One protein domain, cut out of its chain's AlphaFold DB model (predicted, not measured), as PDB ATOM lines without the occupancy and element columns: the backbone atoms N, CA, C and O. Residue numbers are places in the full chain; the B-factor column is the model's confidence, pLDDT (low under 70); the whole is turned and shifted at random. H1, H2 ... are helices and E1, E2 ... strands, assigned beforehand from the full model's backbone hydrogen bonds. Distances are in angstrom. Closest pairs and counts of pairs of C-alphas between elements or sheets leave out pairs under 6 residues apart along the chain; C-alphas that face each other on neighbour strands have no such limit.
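Overview. This is residues 4 to 145 of the 151 residues of an uncharacterized protein of marine sediment metagenome (UniProt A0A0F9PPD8). Two antiparallel sheets, a slab of four strands E1, E2, E7 and E4 and a slab of three strands E3, E6 and E5, lie face to face as a sandwich, and the helices gather at one end of it. H4 packs on E4 and E5, one strand from each slab, H1 and H2 sit at the same end, and H3 lies farthest out. The printed part has 142 residues with seven named strands and four named helices, in the order E1, E2, E3, H1, H2, H3, H4, E4, E5, E6, E7; the class is mixed, helices and strands. The whole is compact, with a radius of gyration of the C-alphas of 14.7 A and spans of 43 by 31 by 26 A.

Along the chain. Begin with the larger sheet and find C-alpha 4 at (89.043, 119.479, 121.645), where E1, residues 4 to 11, starts its 21.0 A. E2, residues 14 to 21, runs 22.4 A, and E7, residues 138 to 145, runs 23.0 A and ends at C-alpha 145 at (104.414, 102.561, 125.725). E4, residues 96 to 103, runs 23.2 A. For the second sheet look at E3, residues 27 to 31, at E6, residues 123 to 129, and at E5, residues 111 to 117; E5 and E6 are each 20.0 A long. The helices are H1, residues 41 to 45, H2, residues 52 to 57, H3, residues 59 to 62, and H4, residues 74 to 82, which begins at C-alpha 74 at (111.771, 117.801, 117.179) and is 10.6 A long.

Arrangement. The larger sheet has the order E1, E2, E7, E4, antiparallel throughout and strongly twisted, with E1 and E4 as edge strands. In the hairpin of E1 and E2 look for N 6 and O 18, 3.0 A apart and within hydrogen-bond range. Between E2 and E7, N 17 and O 141 are within range at 2.9 A, and between E7 and E4, N 100 and O 142 at 2.8 A. The other sheet has the order E3, E6, E5, also antiparallel: between E3 and E6, N 29 and O 127 are within hydrogen-bond range at 2.9 A, and in the hairpin of E5 and E6, N 114 and O 126 are within hydrogen-bond range at 2.8 A. The two sheets form a sandwich, two sheets face to face, with best planes 15 degrees apart and strands at 34 degrees to each other. Now move to the helices. H4 is on the smaller sheet, over E5 at a height of 6.6 A, and on the local plane it runs slantwise to E5 at 42 degrees; their closest C-alphas are those of Gln 74 and Asn 116, 4.9 A apart. H4 is also on the larger sheet, on the same face as H2, and its closest C-alphas to E4 are those of Leu 81 and Ala 97, 4.6 A apart. H2 stands up from the larger sheet at 48 degrees, and the C-alphas of Leu 53 and Phe 145, its closest to E7, are 5.1 A apart. H2 and H4 only just touch, with 3 pairs of C-alphas within 8 A, the closest being Val 56 and Ile 80 at 6.6 A. H1 touches H2, closest at the C-alphas of Arg 42 and Met 57, 6.2 A apart, and only grazes the larger sheet. H3 and H4 are near each other, with 6 pairs of C-alphas within 10 A. In H4 every O i to N i+4 pair is within hydrogen-bond range; H2 has 1 of 2, H1 has 0 of 1 but 1 of 2 O i to N i+3 pairs, and H3 is too short for an i+4 pair.

Size, cuts and confidence. The two C-alphas farthest apart are those of Pro 24 and Thr 66, at 43.8 A. The printed part has no cut. The links from H3 to H4 and from H4 to E4 are long, with 11 and 13 residues. Look in the B-factor column for a mean pLDDT of the printed part of 86.6, with values under 70 at residues 46 to 50, 85 to 88 and 106 to 109.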
ATOM      1  N   ALA A   4      88.978 119.714 120.201       92.31
ATOM      2  CA  ALA A   4      89.043 119.479 121.645       92.31
ATOM      3  C   ALA A   4      89.575 118.073 121.940       92.31
ATOM      4  O   ALA A   4      89.239 117.134 121.219       92.31
ATOM      5  N   ALA A   5      90.362 117.936 123.010       95.44
ATOM      6  CA  ALA A   5      90.803 116.656 123.555       95.44
ATOM      7  C   ALA A   5      90.355 116.534 125.012       95.44
ATOM      8  O   ALA A   5      90.495 117.472 125.792       95.44
ATOM      9  N   VAL A   6      89.830 115.367 125.372       96.25
ATOM     10  CA  VAL A   6      89.435 115.028 126.744       96.25
ATOM     11  C   VAL A   6      90.113 113.722 127.121       96.25
ATOM     12  O   VAL A   6      89.993 112.747 126.379       96.25
ATOM     13  N   LEU A   7      90.817 113.678 128.253       95.75
ATOM     14  CA  LEU A   7      91.374 112.428 128.769       95.75
ATOM     15  C   LEU A   7      90.226 111.473 129.119       95.75
ATOM     16  O   LEU A   7      89.331 111.820 129.886       95.75
ATOM     17  N   VAL A   8      90.246 110.269 128.552       95.75
ATOM     18  CA  VAL A   8      89.223 109.239 128.807       95.75
ATOM     19  C   VAL A   8      89.784 107.990 129.469       95.75
ATOM     20  O   VAL A   8      89.023 107.210 130.037       95.75
ATOM     21  N   ASN A   9      91.094 107.761 129.381       92.69
ATOM     22  CA  ASN A   9      91.752 106.674 130.090       92.69
ATOM     23  C   ASN A   9      93.221 107.021 130.346       92.69
ATOM     24  O   ASN A   9      93.904 107.485 129.435       92.69
ATOM     25  N   SER A  10      93.699 106.736 131.553       91.75
ATOM     26  CA  SER A  10      95.113 106.775 131.911       91.75
ATOM     27  C   SER A  10      95.465 105.484 132.643       91.75
ATOM     28  O   SER A  10      94.794 105.077 133.588       91.75
ATOM     29  N   THR A  11      96.489 104.805 132.142       89.75
ATOM     30  CA  THR A  11      97.025 103.548 132.672       89.75
ATOM     31  C   THR A  11      98.553 103.626 132.646       89.75
ATOM     32  O   THR A  11      99.087 104.420 131.863       89.75
ATOM     33  N   PRO A  12      99.278 102.763 133.385       86.69
ATOM     34  CA  PRO A  12     100.743 102.804 133.412       86.69
ATOM     35  C   PRO A  12     101.414 102.732 132.028       86.69
ATOM     36  O   PRO A  12     102.542 103.196 131.860       86.69
ATOM     37  N   TYR A  13     100.728 102.176 131.027       88.81
ATOM     38  CA  TYR A  13     101.267 101.948 129.685       88.81
ATOM     39  C   TYR A  13     100.528 102.704 128.585       88.81
ATOM     40  O   TYR A  13     100.894 102.558 127.422       88.81
ATOM     41  N   ARG A  14      99.475 103.465 128.906       91.19
ATOM     42  CA  ARG A  14      98.642 104.106 127.885       91.19
ATOM     43  C   ARG A  14      97.882 105.316 128.408       91.19
ATOM     44  O   ARG A  14      97.146 105.190 129.387       91.19
ATOM     45  N   LEU A  15      97.951 106.408 127.654       94.12
ATOM     46  CA  LEU A  15      96.998 107.514 127.683       94.12
ATOM     47  C   LEU A  15      96.026 107.380 126.512       94.12
ATOM     48  O   LEU A  15      96.432 107.057 125.394       94.12
ATOM     49  N   ARG A  16      94.746 107.660 126.753       95.62
ATOM     50  CA  ARG A  16      93.739 107.782 125.701       95.62
ATOM     51  C   ARG A  16      92.994 109.094 125.838       95.62
ATOM     52  O   ARG A  16      92.373 109.349 126.872       95.62
ATOM     53  N   TYR A  17      92.953 109.845 124.748       97.00
ATOM     54  CA  TYR A  17      92.158 111.057 124.613       97.00
ATOM     55  C   TYR A  17      91.012 110.844 123.630       97.00
ATOM     56  O   TYR A  17      91.181 110.217 122.584       97.00
ATOM     57  N   LEU A  18      89.838 111.387 123.946       96.38
ATOM     58  CA  LEU A  18      88.754 111.576 122.992       96.38
ATOM     59  C   LEU A  18      88.939 112.925 122.302       96.38
ATOM     60  O   LEU A  18      88.833 113.975 122.933       96.38
ATOM     61  N   LEU A  19      89.178 112.870 120.999       95.12
ATOM     62  CA  LEU A  19      89.249 114.014 120.108       95.12
ATOM     63  C   LEU A  19      87.854 114.321 119.565       95.12
ATOM     64  O   LEU A  19      87.124 113.405 119.179       95.12
ATOM     65  N   THR A  20      87.494 115.599 119.509       93.31
ATOM     66  CA  THR A  20      86.243 116.076 118.904       93.31
ATOM     67  C   THR A  20      86.534 117.258 117.996       93.31
ATOM     68  O   THR A  20      87.081 118.265 118.450       93.31
ATOM     69  N   ASN A  21      86.164 117.143 116.719       91.12
ATOM     70  CA  ASN A  21      86.258 118.256 115.786       91.12
ATOM     71  C   ASN A  21      85.092 119.217 116.010       91.12
ATOM     72  O   ASN A  21      83.932 118.827 115.897       91.12
ATOM     73  N   THR A  22      85.385 120.475 116.316       86.62
ATOM     74  CA  THR A  22      84.376 121.518 116.543       86.62
ATOM     75  C   THR A  22      84.378 122.564 115.427       86.62
ATOM     76  O   THR A  22      83.652 123.553 115.521       86.62
ATOM     77  N   SER A  23      85.152 122.345 114.354       82.50
ATOM     78  CA  SER A  23      85.343 123.294 113.258       82.50
ATOM     79  C   SER A  23      85.136 122.679 111.872       82.50
ATOM     80  O   SER A  23      85.543 121.546 111.624       82.50
ATOM     81  N   PRO A  24      84.524 123.424 110.932       71.19
ATOM     82  CA  PRO A  24      84.356 122.979 109.548       71.19
ATOM     83  C   PRO A  24      85.648 123.079 108.720       71.19
ATOM     84  O   PRO A  24      85.733 122.505 107.637       71.19
ATOM     85  N   LEU A  25      86.643 123.822 109.207       72.94
ATOM     86  CA  LEU A  25      87.954 123.974 108.578       72.94
ATOM     87  C   LEU A  25      88.983 123.120 109.311       72.94
ATOM     88  O   LEU A  25      88.850 122.920 110.522       72.94
ATOM     89  N   GLY A  26      90.008 122.670 108.576       73.19
ATOM     90  CA  GLY A  26      91.122 121.906 109.131       73.19
ATOM     91  C   GLY A  26      91.659 122.563 110.402       73.19
ATOM     92  O   GLY A  26      91.912 123.769 110.429       73.19
ATOM     93  N   ALA A  27      91.749 121.780 111.469       86.56
ATOM     94  CA  ALA A  27      91.910 122.273 112.827       86.56
ATOM     95  C   ALA A  27      93.040 121.529 113.525       86.56
ATOM     96  O   ALA A  27      93.102 120.303 113.450       86.56
ATOM     97  N   ALA A  28      93.891 122.266 114.236       91.38
ATOM     98  CA  ALA A  28      94.967 121.695 115.028       91.38
ATOM     99  C   ALA A  28      94.736 121.907 116.530       91.38
ATOM    100  O   ALA A  28      94.149 122.908 116.951       91.38
ATOM    101  N   LEU A  29      95.220 120.955 117.321       93.94
ATOM    102  CA  LEU A  29      95.336 121.020 118.772       93.94
ATOM    103  C   LEU A  29      96.713 120.519 119.177       93.94
ATOM    104  O   LEU A  29      97.185 119.523 118.637       93.94
ATOM    105  N   THR A  30      97.294 121.159 120.180       95.56
ATOM    106  CA  THR A  30      98.481 120.661 120.868       95.56
ATOM    107  C   THR A  30      98.072 120.143 122.242       95.56
ATOM    108  O   THR A  30      97.392 120.856 122.980       95.56
ATOM    109  N   ILE A  31      98.475 118.920 122.581       96.12
ATOM    110  CA  ILE A  31      98.486 118.440 123.965       96.12
ATOM    111  C   ILE A  31      99.878 118.764 124.533       96.12
ATOM    112  O   ILE A  31     100.862 118.212 124.025       96.12
ATOM    113  N   PRO A  32      99.971 119.684 125.512       95.56
ATOM    114  CA  PRO A  32     101.232 120.118 126.105       95.56
ATOM    115  C   PRO A  32     101.849 119.042 127.003       95.56
ATOM    116  O   PRO A  32     101.228 118.016 127.296       95.56
ATOM    117  N   ASN A  33     103.074 119.298 127.453       93.00
ATOM    118  CA  ASN A  33     103.811 118.430 128.362       93.00
ATOM    119  C   ASN A  33     104.460 119.268 129.463       93.00
ATOM    120  O   ASN A  33     105.650 119.154 129.749       93.00
ATOM    121  N   ASP A  34     103.661 120.118 130.092       90.94
ATOM    122  CA  ASP A  34     104.140 121.248 130.883       90.94
ATOM    123  C   ASP A  34     103.846 121.027 132.372       90.94
ATOM    124  O   ASP A  34     104.106 121.898 133.203       90.94
ATOM    125  N   ASN A  35     103.291 119.853 132.722       88.81
ATOM    126  CA  ASN A  35     102.759 119.555 134.050       88.81
ATOM    127  C   ASN A  35     101.674 120.578 134.452       88.81
ATOM    128  O   ASN A  35     101.602 121.028 135.600       88.81
ATOM    129  N   GLY A  36     100.869 120.981 133.460       91.44
ATOM    130  CA  GLY A  36      99.779 121.941 133.582       91.44
ATOM    131  C   GLY A  36      98.439 121.279 133.910       91.44
ATOM    132  O   GLY A  36      98.336 120.419 134.785       91.44
ATOM    133  N   VAL A  37      97.383 121.696 133.210       92.00
ATOM    134  CA  VAL A  37      96.023 121.154 133.368       92.00
ATOM    135  C   VAL A  37      95.704 120.142 132.272       92.00
ATOM    136  O   VAL A  37      96.092 120.339 131.127       92.00
ATOM    137  N   THR A  38      94.939 119.100 132.601       93.12
ATOM    138  CA  THR A  38      94.419 118.139 131.618       93.12
ATOM    139  C   THR A  38      93.654 118.862 130.492       93.12
ATOM    140  O   THR A  38      92.758 119.659 130.795       93.12
ATOM    141  N   PRO A  39      93.910 118.556 129.205       93.81
ATOM    142  CA  PRO A  39      94.857 117.551 128.714       93.81
ATOM    143  C   PRO A  39      96.317 118.032 128.774       93.81
ATOM    144  O   PRO A  39      96.640 119.069 128.205       93.81
ATOM    145  N   ASP A  40      97.190 117.251 129.410       94.50
ATOM    146  CA  ASP A  40      98.639 117.486 129.515       94.50
ATOM    147  C   ASP A  40      99.352 116.147 129.749       94.50
ATOM    148  O   ASP A  40      98.981 115.392 130.647       94.50
ATOM    149  N   LEU A  41     100.376 115.831 128.952       92.88
ATOM    150  CA  LEU A  41     101.008 114.505 128.950       92.88
ATOM    151  C   LEU A  41     101.622 114.121 130.309       92.88
ATOM    152  O   LEU A  41     101.558 112.955 130.709       92.88
ATOM    153  N   ARG A  42     102.214 115.081 131.031       90.62
ATOM    154  CA  ARG A  42     102.832 114.865 132.350       90.62
ATOM    155  C   ARG A  42     101.777 114.753 133.435       90.62
ATOM    156  O   ARG A  42     101.839 113.816 134.234       90.62
ATOM    157  N   THR A  43     100.818 115.674 133.451       91.75
ATOM    158  CA  THR A  43      99.729 115.696 134.436       91.75
ATOM    159  C   THR A  43      98.858 114.454 134.311       91.75
ATOM    160  O   THR A  43      98.541 113.815 135.312       91.75
ATOM    161  N   ASP A  44      98.549 114.037 133.086       91.69
ATOM    162  CA  ASP A  44      97.659 112.906 132.830       91.69
ATOM    163  C   ASP A  44      98.313 111.548 133.156       91.69
ATOM    164  O   ASP A  44      97.610 110.552 133.348       91.69
ATOM    165  N   LEU A  45      99.647 111.508 133.297       86.88
ATOM    166  CA  LEU A  45     100.416 110.368 133.820       86.88
ATOM    167  C   LEU A  45     100.785 110.488 135.303       86.88
ATOM    168  O   LEU A  45     101.288 109.526 135.884       86.88
ATOM    169  N   ALA A  46     100.578 111.645 135.937       69.88
ATOM    170  CA  ALA A  46     101.068 111.909 137.289       69.88
ATOM    171  C   ALA A  46     100.451 110.991 138.361       69.88
ATOM    172  O   ALA A  46     101.040 110.828 139.428       69.88
ATOM    173  N   GLY A  47      99.312 110.357 138.068       63.44
ATOM    174  CA  GLY A  47      98.650 109.407 138.964       63.44
ATOM    175  C   GLY A  47      99.398 108.086 139.184       63.44
ATOM    176  O   GLY A  47      99.071 107.381 140.136       63.44
ATOM    177  N   ASP A  48     100.397 107.752 138.356       67.62
ATOM    178  CA  ASP A  48     101.159 106.507 138.487       67.62
ATOM    179  C   ASP A  48     102.673 106.725 138.280       67.62
ATOM    180  O   ASP A  48     103.161 106.770 137.144       67.62
ATOM    181  N   PRO A  49     103.464 106.833 139.365       68.25
ATOM    182  CA  PRO A  49     104.911 107.008 139.270       68.25
ATOM    183  C   PRO A  49     105.630 105.782 138.683       68.25
ATOM    184  O   PRO A  49     106.778 105.916 138.264       68.25
ATOM    185  N   SER A  50     104.975 104.615 138.632       69.12
ATOM    186  CA  SER A  50     105.509 103.389 138.026       69.12
ATOM    187  C   SER A  50     105.202 103.260 136.530       69.12
ATOM    188  O   SER A  50     105.636 102.299 135.892       69.12
ATOM    189  N   SER A  51     104.492 104.233 135.945       79.62
ATOM    190  CA  SER A  51     104.166 104.232 134.523       79.62
ATOM    191  C   SER A  51     105.429 104.156 133.662       79.62
ATOM    192  O   SER A  51     106.292 105.033 133.696       79.62
ATOM    193  N   ALA A  52     105.514 103.127 132.818       82.94
ATOM    194  CA  ALA A  52     106.581 103.013 131.828       82.94
ATOM    195  C   ALA A  52     106.544 104.188 130.834       82.94
ATOM    196  O   ALA A  52     107.584 104.712 130.436       82.94
ATOM    197  N   LEU A  53     105.339 104.666 130.505       88.25
ATOM    198  CA  LEU A  53     105.135 105.821 129.633       88.25
ATOM    199  C   LEU A  53     105.666 107.131 130.247       88.25
ATOM    200  O   LEU A  53     106.081 108.030 129.516       88.25
ATOM    201  N   ARG A  54     105.743 107.222 131.583       87.94
ATOM    202  CA  ARG A  54     106.325 108.372 132.292       87.94
ATOM    203  C   ARG A  54     107.788 108.604 131.919       87.94
ATOM    204  O   ARG A  54     108.198 109.754 131.819       87.94
ATOM    205  N   GLN A  55     108.567 107.548 131.676       86.44
ATOM    206  CA  GLN A  55     109.973 107.693 131.278       86.44
ATOM    207  C   GLN A  55     110.098 108.501 129.980       86.44
ATOM    208  O   GLN A  55     110.954 109.375 129.880       86.44
ATOM    209  N   VAL A  56     109.186 108.271 129.029       88.00
ATOM    210  CA  VAL A  56     109.133 108.991 127.749       88.00
ATOM    211  C   VAL A  56     108.709 110.449 127.954       88.00
ATOM    212  O   VAL A  56     109.385 111.353 127.470       88.00
ATOM    213  N   MET A  57     107.646 110.713 128.725       88.88
ATOM    214  CA  MET A  57     107.141 112.090 128.914       88.88
ATOM    215  C   MET A  57     108.073 112.988 129.735       88.88
ATOM    216  O   MET A  57     108.049 114.215 129.600       88.88
ATOM    217  N   PHE A  58     108.908 112.390 130.584       88.62
ATOM    218  CA  PHE A  58     109.893 113.097 131.401       88.62
ATOM    219  C   PHE A  58     111.308 113.069 130.798       88.62
ATOM    220  O   PHE A  58     112.244 113.500 131.468       88.62
ATOM    221  N   ALA A  59     111.485 112.618 129.550       86.88
ATOM    222  CA  ALA A  59     112.799 112.504 128.912       86.88
ATOM    223  C   ALA A  59     113.590 113.827 128.895       86.88
ATOM    224  O   ALA A  59     114.779 113.825 129.198       86.88
ATOM    225  N   GLY A  60     112.937 114.963 128.627       84.38
ATOM    226  CA  GLY A  60     113.588 116.283 128.678       84.38
ATOM    227  C   GLY A  60     114.026 116.707 130.089       84.38
ATOM    228  O   GLY A  60     115.014 117.416 130.246       84.38
ATOM    229  N   VAL A  61     113.347 116.214 131.133       87.12
ATOM    230  CA  VAL A  61     113.611 116.580 132.537       87.12
ATOM    231  C   VAL A  61     114.660 115.671 133.173       87.12
ATOM    232  O   VAL A  61     115.583 116.148 133.827       87.12
ATOM    233  N   ASN A  62     114.523 114.357 132.985       86.88
ATOM    234  CA  ASN A  62     115.323 113.347 133.684       86.88
ATOM    235  C   ASN A  62     116.340 112.638 132.778       86.88
ATOM    236  O   ASN A  62     117.199 111.913 133.278       86.88
ATOM    237  N   GLY A  63     116.247 112.822 131.460       84.94
ATOM    238  CA  GLY A  63     116.899 111.947 130.492       84.94
ATOM    239  C   GLY A  63     116.177 110.606 130.370       84.94
ATOM    240  O   GLY A  63     115.268 110.282 131.140       84.94
ATOM    241  N   ILE A  64     116.574 109.816 129.374       83.06
ATOM    242  CA  ILE A  64     116.022 108.484 129.133       83.06
ATOM    243  C   ILE A  64     117.048 107.573 128.438       83.06
ATOM    244  O   ILE A  64     117.477 107.819 127.312       83.06
ATOM    245  N   GLY A  65     117.457 106.488 129.102       81.25
ATOM    246  CA  GLY A  65     118.481 105.580 128.574       81.25
ATOM    247  C   GLY A  65     119.799 106.310 128.281       81.25
ATOM    248  O   GLY A  65     120.420 106.861 129.185       81.25
ATOM    249  N   THR A  66     120.227 106.322 127.015       82.19
ATOM    250  CA  THR A  66     121.421 107.060 126.555       82.19
ATOM    251  C   THR A  66     121.137 108.511 126.157       82.19
ATOM    252  O   THR A  66     122.053 109.224 125.751       82.19
ATOM    253  N   VAL A  67     119.879 108.949 126.211       83.00
ATOM    254  CA  VAL A  67     119.479 110.329 125.927       83.00
ATOM    255  C   VAL A  67     119.634 111.133 127.208       83.00
ATOM    256  O   VAL A  67     118.972 110.852 128.207       83.00
ATOM    257  N   ALA A  68     120.526 112.120 127.195       84.94
ATOM    258  CA  ALA A  68     120.703 113.014 128.331       84.94
ATOM    259  C   ALA A  68     119.452 113.879 128.551       84.94
ATOM    260  O   ALA A  68     118.721 114.180 127.607       84.94
ATOM    261  N   ALA A  69     119.237 114.302 129.798       86.38
ATOM    262  CA  ALA A  69     118.265 115.344 130.105       86.38
ATOM    263  C   ALA A  69     118.621 116.648 129.373       86.38
ATOM    264  O   ALA A  69     119.797 116.928 129.119       86.38
ATOM    265  N   GLY A  70     117.613 117.471 129.098       86.12
ATOM    266  CA  GLY A  70     117.765 118.773 128.470       86.12
ATOM    267  C   GLY A  70     116.873 118.954 127.251       86.12
ATOM    268  O   GLY A  70     115.916 118.214 127.027       86.12
ATOM    269  N   ALA A  71     117.207 119.981 126.471       84.81
ATOM    270  CA  ALA A  71     116.419 120.396 125.327       84.81
ATOM    271  C   ALA A  71     116.358 119.304 124.253       84.81
ATOM    272  O   ALA A  71     117.366 118.999 123.610       84.81
ATOM    273  N   LEU A  72     115.171 118.735 124.038       88.31
ATOM    274  CA  LEU A  72     114.950 117.795 122.948       88.31
ATOM    275  C   LEU A  72     114.783 118.557 121.633       88.31
ATOM    276  O   LEU A  72     114.169 119.620 121.564       88.31
ATOM    277  N   THR A  73     115.312 117.990 120.553       90.06
ATOM    278  CA  THR A  73     114.950 118.446 119.208       90.06
ATOM    279  C   THR A  73     113.614 117.835 118.791       90.06
ATOM    280  O   THR A  73     113.204 116.799 119.318       90.06
ATOM    281  N   GLN A  74     112.961 118.412 117.779       89.56
ATOM    282  CA  GLN A  74     111.771 117.801 117.179       89.56
ATOM    283  C   GLN A  74     112.035 116.361 116.719       89.56
ATOM    284  O   GLN A  74     111.213 115.482 116.959       89.56
ATOM    285  N   ALA A  75     113.193 116.103 116.101       88.00
ATOM    286  CA  ALA A  75     113.576 114.754 115.699       88.00
ATOM    287  C   ALA A  75     113.675 113.821 116.915       88.00
ATOM    288  O   ALA A  75     113.210 112.687 116.850       88.00
ATOM    289  N   ASN A  76     114.206 114.315 118.043       88.00
ATOM    290  CA  ASN A  76     114.255 113.517 119.261       88.00
ATOM    291  C   ASN A  76     112.865 113.177 119.789       88.00
ATOM    292  O   ASN A  76     112.593 112.021 120.099       88.00
ATOM    293  N   ALA A  77     111.998 114.184 119.872       89.81
ATOM    294  CA  ALA A  77     110.638 114.035 120.359       89.81
ATOM    295  C   ALA A  77     109.829 113.061 119.490       89.81
ATOM    296  O   ALA A  77     109.187 112.157 120.022       89.81
ATOM    297  N   ARG A  78     109.900 113.186 118.158       90.56
ATOM    298  CA  ARG A  78     109.218 112.271 117.230       90.56
ATOM    299  C   ARG A  78     109.684 110.833 117.405       90.56
ATOM    300  O   ARG A  78     108.858 109.939 117.564       90.56
ATOM    301  N   ASP A  79     110.985 110.615 117.495       87.88
ATOM    302  CA  ASP A  79     111.519 109.266 117.618       87.88
ATOM    303  C   ASP A  79     111.111 108.580 118.941       87.88
ATOM    304  O   ASP A  79     110.746 107.400 118.951       87.88
ATOM    305  N   ILE A  80     111.101 109.318 120.061       88.44
ATOM    306  CA  ILE A  80     110.739 108.753 121.372       88.44
ATOM    307  C   ILE A  80     109.229 108.674 121.619       88.44
ATOM    308  O   ILE A  80     108.806 107.797 122.365       88.44
ATOM    309  N   LEU A  81     108.418 109.570 121.044       89.62
ATOM    310  CA  LEU A  81     106.994 109.711 121.384       89.62
ATOM    311  C   LEU A  81     106.051 109.275 120.256       89.62
ATOM    312  O   LEU A  81     105.010 108.682 120.527       89.62
ATOM    313  N   LEU A  82     106.410 109.555 119.000       87.75
ATOM    314  CA  LEU A  82     105.646 109.127 117.824       87.75
ATOM    315  C   LEU A  82     106.052 107.714 117.389       87.75
ATOM    316  O   LEU A  82     105.202 106.958 116.919       87.75
ATOM    317  N   GLY A  83     107.328 107.364 117.583       74.56
ATOM    318  CA  GLY A  83     107.894 106.080 117.181       74.56
ATOM    319  C   GLY A  83     108.009 105.941 115.663       74.56
ATOM    320  O   GLY A  83     107.843 104.838 115.153       74.56
ATOM    321  N   ASP A  84     108.239 107.051 114.948       70.94
ATOM    322  CA  ASP A  84     108.316 107.070 113.481       70.94
ATOM    323  C   ASP A  84     109.644 106.528 112.920       70.94
ATOM    324  O   ASP A  84     109.741 106.313 111.714       70.94
ATOM    325  N   GLU A  85     110.633 106.267 113.787       66.56
ATOM    326  CA  GLU A  85     111.938 105.653 113.480       66.56
ATOM    327  C   GLU A  85     112.738 106.386 112.385       66.56
ATOM    328  O   GLU A  85     113.709 105.860 111.842       66.56
ATOM    329  N   LEU A  86     112.361 107.630 112.063       67.25
ATOM    330  CA  LEU A  86     112.976 108.401 110.978       67.25
ATOM    331  C   LEU A  86     114.349 108.975 111.358       67.25
ATOM    332  O   LEU A  86     115.106 109.394 110.482       67.25
ATOM    333  N   GLY A  87     114.693 108.986 112.647       61.62
ATOM    334  CA  GLY A  87     116.021 109.340 113.139       61.62
ATOM    335  C   GLY A  87     116.358 108.516 114.372       61.62
ATOM    336  O   GLY A  87     115.543 108.411 115.268       61.62
ATOM    337  N   THR A  88     117.544 107.916 114.445       67.06
ATOM    338  CA  THR A  88     117.894 107.064 115.589       67.06
ATOM    339  C   THR A  88     118.312 107.910 116.789       67.06
ATOM    340  O   THR A  88     119.416 108.457 116.825       67.06
ATOM    341  N   VAL A  89     117.447 108.013 117.796       75.81
ATOM    342  CA  VAL A  89     117.791 108.605 119.090       75.81
ATOM    343  C   VAL A  89     118.282 107.527 120.038       75.81
ATOM    344  O   VAL A  89     117.549 106.608 120.410       75.81
ATOM    345  N   GLY A  90     119.535 107.673 120.463       77.88
ATOM    346  CA  GLY A  90     120.169 106.729 121.371       77.88
ATOM    347  C   GLY A  90     120.320 105.346 120.741       77.88
ATOM    348  O   GLY A  90     120.854 105.219 119.643       77.88
ATOM    349  N   ASN A  91     119.886 104.309 121.456       79.25
ATOM    350  CA  ASN A  91     119.956 102.918 121.018       79.25
ATOM    351  C   ASN A  91     118.608 102.205 121.200       79.25
ATOM    352  O   ASN A  91     117.618 102.792 121.641       79.25
ATOM    353  N   ASP A  92     118.583 100.916 120.880       77.88
ATOM    354  CA  ASP A  92     117.363 100.111 120.893       77.88
ATOM    355  C   ASP A  92     116.774  99.920 122.285       77.88
ATOM    356  O   ASP A  92     115.587  99.657 122.401       77.88
ATOM    357  N   LEU A  93     117.566 100.126 123.338       78.44
ATOM    358  CA  LEU A  93     117.126 100.024 124.726       78.44
ATOM    359  C   LEU A  93     116.437 101.297 125.227       78.44
ATOM    360  O   LEU A  93     115.923 101.287 126.342       78.44
ATOM    361  N   VAL A  94     116.432 102.385 124.446       83.75
ATOM    362  CA  VAL A  94     115.715 103.612 124.809       83.75
ATOM    363  C   VAL A  94     114.208 103.338 124.738       83.75
ATOM    364  O   VAL A  94     113.699 103.051 123.650       83.75
ATOM    365  N   PRO A  95     113.484 103.429 125.871       84.69
ATOM    366  CA  PRO A  95     112.042 103.269 125.887       84.69
ATOM    367  C   PRO A  95     111.352 104.309 125.010       84.69
ATOM    368  O   PRO A  95     111.751 105.473 124.963       84.69
ATOM    369  N   ARG A  96     110.297 103.878 124.321       88.19
ATOM    370  CA  ARG A  96     109.574 104.687 123.341       88.19
ATOM    371  C   ARG A  96     108.084 104.624 123.599       88.19
ATOM    372  O   ARG A  96     107.584 103.761 124.320       88.19
ATOM    373  N   ALA A  97     107.368 105.541 122.986       90.81
ATOM    374  CA  ALA A  97     105.936 105.488 122.847       90.81
ATOM    375  C   ALA A  97     105.564 105.432 121.367       90.81
ATOM    376  O   ALA A  97     106.398 105.601 120.477       90.81
ATOM    377  N   MET A  98     104.295 105.146 121.119       90.62
ATOM    378  CA  MET A  98     103.708 105.230 119.798       90.62
ATOM    379  C   MET A  98     102.334 105.871 119.916       90.62
ATOM    380  O   MET A  98     101.531 105.504 120.781       90.62
ATOM    381  N   CYS A  99     102.081 106.827 119.029       92.81
ATOM    382  CA  CYS A  99     100.800 107.503 118.921       92.81
ATOM    383  C   CYS A  99      99.985 106.871 117.795       92.81
ATOM    384  O   CYS A  99     100.455 106.749 116.666       92.81
ATOM    385  N   THR A 100      98.741 106.510 118.079       91.94
ATOM    386  CA  THR A 100      97.802 106.008 117.073       91.94
ATOM    387  C   THR A 100      96.487 106.760 117.159       91.94
ATOM    388  O   THR A 100      96.028 107.121 118.243       91.94
ATOM    389  N   ILE A 101      95.870 107.006 116.003       91.88
ATOM    390  CA  ILE A 101      94.527 107.575 115.936       91.88
ATOM    391  C   ILE A 101      93.551 106.514 115.438       91.88
ATOM    392  O   ILE A 101      93.757 105.900 114.396       91.88
ATOM    393  N   SER A 102      92.459 106.341 116.178       92.19
ATOM    394  CA  SER A 102      91.335 105.477 115.821       92.19
ATOM    395  C   SER A 102      90.064 106.317 115.654       92.19
ATOM    396  O   SER A 102      89.440 106.688 116.656       92.19
ATOM    397  N   PRO A 103      89.655 106.652 114.418       91.38
ATOM    398  CA  PRO A 103      88.414 107.378 114.164       91.38
ATOM    399  C   PRO A 103      87.201 106.610 114.695       91.38
ATOM    400  O   PRO A 103      87.067 105.408 114.481       91.38
ATOM    401  N   ARG A 104      86.310 107.308 115.400       90.19
ATOM    402  CA  ARG A 104      85.052 106.746 115.916       90.19
ATOM    403  C   ARG A 104      83.874 107.071 115.009       90.19
ATOM    404  O   ARG A 104      82.921 106.303 114.938       90.19
ATOM    405  N   THR A 105      83.925 108.230 114.361       81.38
ATOM    406  CA  THR A 105      82.907 108.698 113.424       81.38
ATOM    407  C   THR A 105      83.571 109.372 112.225       81.38
ATOM    408  O   THR A 105      84.635 109.979 112.348       81.38
ATOM    409  N   GLY A 106      82.931 109.277 111.057       67.19
ATOM    410  CA  GLY A 106      83.462 109.826 109.808       67.19
ATOM    411  C   GLY A 106      84.508 108.929 109.121       67.19
ATOM    412  O   GLY A 106      84.708 107.783 109.525       67.19
ATOM    413  N   PRO A 107      85.139 109.421 108.040       66.00
ATOM    414  CA  PRO A 107      86.093 108.648 107.248       66.00
ATOM    415  C   PRO A 107      87.407 108.398 108.004       66.00
ATOM    416  O   PRO A 107      87.924 109.277 108.694       66.00
ATOM    417  N   ALA A 108      87.982 107.204 107.819       59.75
ATOM    418  CA  ALA A 108      89.158 106.733 108.556       59.75
ATOM    419  C   ALA A 108      90.438 107.579 108.355       59.75
ATOM    420  O   ALA A 108      91.355 107.509 109.163       59.75
ATOM    421  N   GLN A 109      90.511 108.374 107.287       63.38
ATOM    422  CA  GLN A 109      91.741 109.043 106.841       63.38
ATOM    423  C   GLN A 109      91.829 110.527 107.232       63.38
ATOM    424  O   GLN A 109      92.776 111.202 106.857       63.38
ATOM    425  N   GLY A 110      90.851 111.058 107.972       84.75
ATOM    426  CA  GLY A 110      90.758 112.500 108.219       84.75
ATOM    427  C   GLY A 110      91.595 113.039 109.382       84.75
ATOM    428  O   GLY A 110      91.561 114.234 109.641       84.75
ATOM    429  N   TRP A 111      92.325 112.204 110.114       89.69
ATOM    430  CA  TRP A 111      93.020 112.622 111.331       89.69
ATOM    431  C   TRP A 111      94.512 112.329 111.233       89.69
ATOM    432  O   TRP A 111      94.899 111.228 110.853       89.69
ATOM    433  N   ALA A 112      95.337 113.299 111.611       90.69
ATOM    434  CA  ALA A 112      96.786 113.161 111.666       90.69
ATOM    435  C   ALA A 112      97.298 113.441 113.082       90.69
ATOM    436  O   ALA A 112      96.775 114.314 113.780       90.69
ATOM    437  N   VAL A 113      98.328 112.698 113.480       92.69
ATOM    438  CA  VAL A 113      99.111 112.941 114.690       92.69
ATOM    439  C   VAL A 113     100.550 113.219 114.292       92.69
ATOM    440  O   VAL A 113     101.092 112.562 113.405       92.69
ATOM    441  N   ASP A 114     101.147 114.196 114.950       93.81
ATOM    442  CA  ASP A 114     102.566 114.487 114.885       93.81
ATOM    443  C   ASP A 114     103.079 114.805 116.294       93.81
ATOM    444  O   ASP A 114     102.305 115.028 117.228       93.81
ATOM    445  N   VAL A 115     104.392 114.825 116.449       93.69
ATOM    446  CA  VAL A 115     105.075 115.253 117.658       93.69
ATOM    447  C   VAL A 115     106.020 116.396 117.313       93.69
ATOM    448  O   VAL A 115     106.719 116.391 116.297       93.69
ATOM    449  N   ASN A 116     106.045 117.391 118.188       93.38
ATOM    450  CA  ASN A 116     107.000 118.485 118.128       93.38
ATOM    451  C   ASN A 116     107.584 118.740 119.519       93.38
ATOM    452  O   ASN A 116     107.340 117.970 120.445       93.38
ATOM    453  N   VAL A 117     108.350 119.812 119.659       92.00
ATOM    454  CA  VAL A 117     108.748 120.368 120.946       92.00
ATOM    455  C   VAL A 117     108.161 121.765 121.122       92.00
ATOM    456  O   VAL A 117     107.897 122.458 120.134       92.00
ATOM    457  N   ASP A 118     107.906 122.161 122.363       90.31
ATOM    458  CA  ASP A 118     107.449 123.507 122.706       90.31
ATOM    459  C   ASP A 118     108.621 124.514 122.807       90.31
ATOM    460  O   ASP A 118     109.753 124.234 122.404       90.31
ATOM    461  N   GLY A 119     108.354 125.714 123.339       87.31
ATOM    462  CA  GLY A 119     109.379 126.747 123.545       87.31
ATOM    463  C   GLY A 119     110.406 126.411 124.635       87.31
ATOM    464  O   GLY A 119     111.433 127.082 124.736       87.31
ATOM    465  N   GLN A 120     110.135 125.379 125.430       86.81
ATOM    466  CA  GLN A 120     110.948 124.864 126.520       86.81
ATOM    467  C   GLN A 120     111.648 123.562 126.119       86.81
ATOM    468  O   GLN A 120     112.404 123.005 126.914       86.81
ATOM    469  N   PHE A 121     111.468 123.143 124.862       86.50
ATOM    470  CA  PHE A 121     112.005 121.926 124.272       86.50
ATOM    471  C   PHE A 121     111.422 120.632 124.864       86.50
ATOM    472  O   PHE A 121     112.031 119.565 124.753       86.50
ATOM    473  N   ASP A 122     110.237 120.721 125.466       88.19
ATOM    474  CA  ASP A 122     109.474 119.581 125.950       88.19
ATOM    475  C   ASP A 122     108.622 118.984 124.821       88.19
ATOM    476  O   ASP A 122     108.048 119.718 124.014       88.19
ATOM    477  N   PRO A 123     108.534 117.644 124.718       90.19
ATOM    478  CA  PRO A 123     107.832 116.996 123.620       90.19
ATOM    479  C   PRO A 123     106.321 117.193 123.761       90.19
ATOM    480  O   PRO A 123     105.756 116.889 124.805       90.19
ATOM    481  N   VAL A 124     105.666 117.638 122.693       93.81
ATOM    482  CA  VAL A 124     104.223 117.893 122.625       93.81
ATOM    483  C   VAL A 124     103.577 117.086 121.505       93.81
ATOM    484  O   VAL A 124     104.198 116.838 120.469       93.81
ATOM    485  N   VAL A 125     102.310 116.699 121.678       95.81
ATOM    486  CA  VAL A 125     101.554 115.979 120.640       95.81
ATOM    487  C   VAL A 125     100.671 116.952 119.876       95.81
ATOM    488  O   VAL A 125      99.802 117.599 120.457       95.81
ATOM    489  N   LEU A 126     100.863 117.026 118.562       94.94
ATOM    490  CA  LEU A 126     100.038 117.807 117.653       94.94
ATOM    491  C   LEU A 126      99.016 116.885 116.993       94.94
ATOM    492  O   LEU A 126      99.363 115.915 116.326       94.94
ATOM    493  N   ILE A 127      97.740 117.215 117.136       94.12
ATOM    494  CA  ILE A 127      96.642 116.549 116.443       94.12
ATOM    495  C   ILE A 127      96.090 117.497 115.395       94.12
ATOM    496  O   ILE A 127      95.779 118.645 115.703       94.12
ATOM    497  N   THR A 128      95.903 117.000 114.176       92.19
ATOM    498  CA  THR A 128      95.247 117.738 113.096       92.19
ATOM    499  C   THR A 128      94.027 116.973 112.597       92.19
ATOM    500  O   THR A 128      94.146 115.846 112.118       92.19
ATOM    501  N   ALA A 129      92.848 117.595 112.660       90.75
ATOM    502  CA  ALA A 129      91.711 117.198 111.838       90.75
ATOM    503  C   ALA A 129      91.905 117.794 110.440       90.75
ATOM    504  O   ALA A 129      91.943 119.014 110.271       90.75
ATOM    505  N   GLN A 130      92.068 116.933 109.441       88.00
ATOM    506  CA  GLN A 130      92.246 117.326 108.052       88.00
ATOM    507  C   GLN A 130      90.954 117.902 107.464       88.00
ATOM    508  O   GLN A 130      89.843 117.677 107.954       88.00
ATOM    509  N   VAL A 131      91.108 118.659 106.378       80.75
ATOM    510  CA  VAL A 131      89.976 119.196 105.618       80.75
ATOM    511  C   VAL A 131      89.066 118.045 105.183       80.75
ATOM    512  O   VAL A 131      89.530 117.065 104.608       80.75
ATOM    513  N   GLY A 132      87.767 118.164 105.467       78.69
ATOM    514  CA  GLY A 132      86.771 117.126 105.174       78.69
ATOM    515  C   GLY A 132      86.361 116.271 106.377       78.69
ATOM    516  O   GLY A 132      85.386 115.526 106.282       78.69
ATOM    517  N   VAL A 133      87.022 116.409 107.532       83.75
ATOM    518  CA  VAL A 133      86.484 115.881 108.794       83.75
ATOM    519  C   VAL A 133      85.245 116.682 109.186       83.75
ATOM    520  O   VAL A 133      85.311 117.892 109.389       83.75
ATOM    521  N   ALA A 134      84.104 116.005 109.314       86.06
ATOM    522  CA  ALA A 134      82.850 116.652 109.687       86.06
ATOM    523  C   ALA A 134      82.929 117.301 111.080       86.06
ATOM    524  O   ALA A 134      83.589 116.794 111.992       86.06
ATOM    525  N   VAL A 135      82.203 118.404 111.266       88.31
ATOM    526  CA  VAL A 135      81.977 118.980 112.598       88.31
ATOM    527  C   VAL A 135      81.232 117.953 113.452       88.31
ATOM    528  O   VAL A 135      80.257 117.355 113.003       88.31
ATOM    529  N   GLY A 136      81.707 117.724 114.674       87.88
ATOM    530  CA  GLY A 136      81.209 116.688 115.578       87.88
ATOM    531  C   GLY A 136      81.805 115.298 115.335       87.88
ATOM    532  O   GLY A 136      81.486 114.367 116.075       87.88
ATOM    533  N   ALA A 137      82.681 115.127 114.336       90.38
ATOM    534  CA  ALA A 137      83.426 113.884 114.191       90.38
ATOM    535  C   ALA A 137      84.360 113.674 115.391       90.38
ATOM    536  O   ALA A 137      84.921 114.625 115.943       90.38
ATOM    537  N   THR A 138      84.539 112.416 115.779       93.44
ATOM    538  CA  THR A 138      85.333 112.035 116.945       93.44
ATOM    539  C   THR A 138      86.340 110.952 116.603       93.44
ATOM    540  O   THR A 138      86.106 110.112 115.731       93.44
ATOM    541  N   ALA A 139      87.455 110.949 117.323       94.50
ATOM    542  CA  ALA A 139      88.498 109.938 117.228       94.50
ATOM    543  C   ALA A 139      89.108 109.682 118.608       94.50
ATOM    544  O   ALA A 139      89.030 110.534 119.491       94.50
ATOM    545  N   TYR A 140      89.709 108.515 118.806       95.81
ATOM    546  CA  TYR A 140      90.601 108.288 119.935       95.81
ATOM    547  C   TYR A 140      92.037 108.541 119.501       95.81
ATOM    548  O   TYR A 140      92.458 108.009 118.477       95.81
ATOM    549  N   LEU A 141      92.770 109.329 120.282       96.00
ATOM    550  CA  LEU A 141      94.228 109.321 120.278       96.00
ATOM    551  C   LEU A 141      94.673 108.382 121.393       96.00
ATOM    552  O   LEU A 141      94.367 108.627 122.561       96.00
ATOM    553  N   ASP A 142      95.386 107.331 121.027       95.00
ATOM    554  CA  ASP A 142      96.060 106.431 121.949       95.00
ATOM    555  C   ASP A 142      97.559 106.713 121.908       95.00
ATOM    556  O   ASP A 142      98.171 106.679 120.842       95.00
ATOM    557  N   ILE A 143      98.144 106.963 123.074       94.31
ATOM    558  CA  ILE A 143      99.589 107.049 123.263       94.31
ATOM    559  C   ILE A 143      99.956 105.891 124.170       94.31
ATOM    560  O   ILE A 143      99.566 105.888 125.339       94.31
ATOM    561  N   TRP A 144     100.661 104.895 123.648       91.50
ATOM    562  CA  TRP A 144     101.066 103.733 124.434       91.50
ATOM    563  C   TRP A 144     102.572 103.577 124.494       91.50
ATOM    564  O   TRP A 144     103.299 103.971 123.585       91.50
ATOM    565  N   PHE A 145     103.033 102.974 125.580       89.81
ATOM    566  CA  PHE A 145     104.414 102.561 125.725       89.81
ATOM    567  C   PHE A 145     104.736 101.460 124.712       89.81
ATOM    568  O   PHE A 145     104.033 100.450 124.631       89.81
TER     569      PHE A 145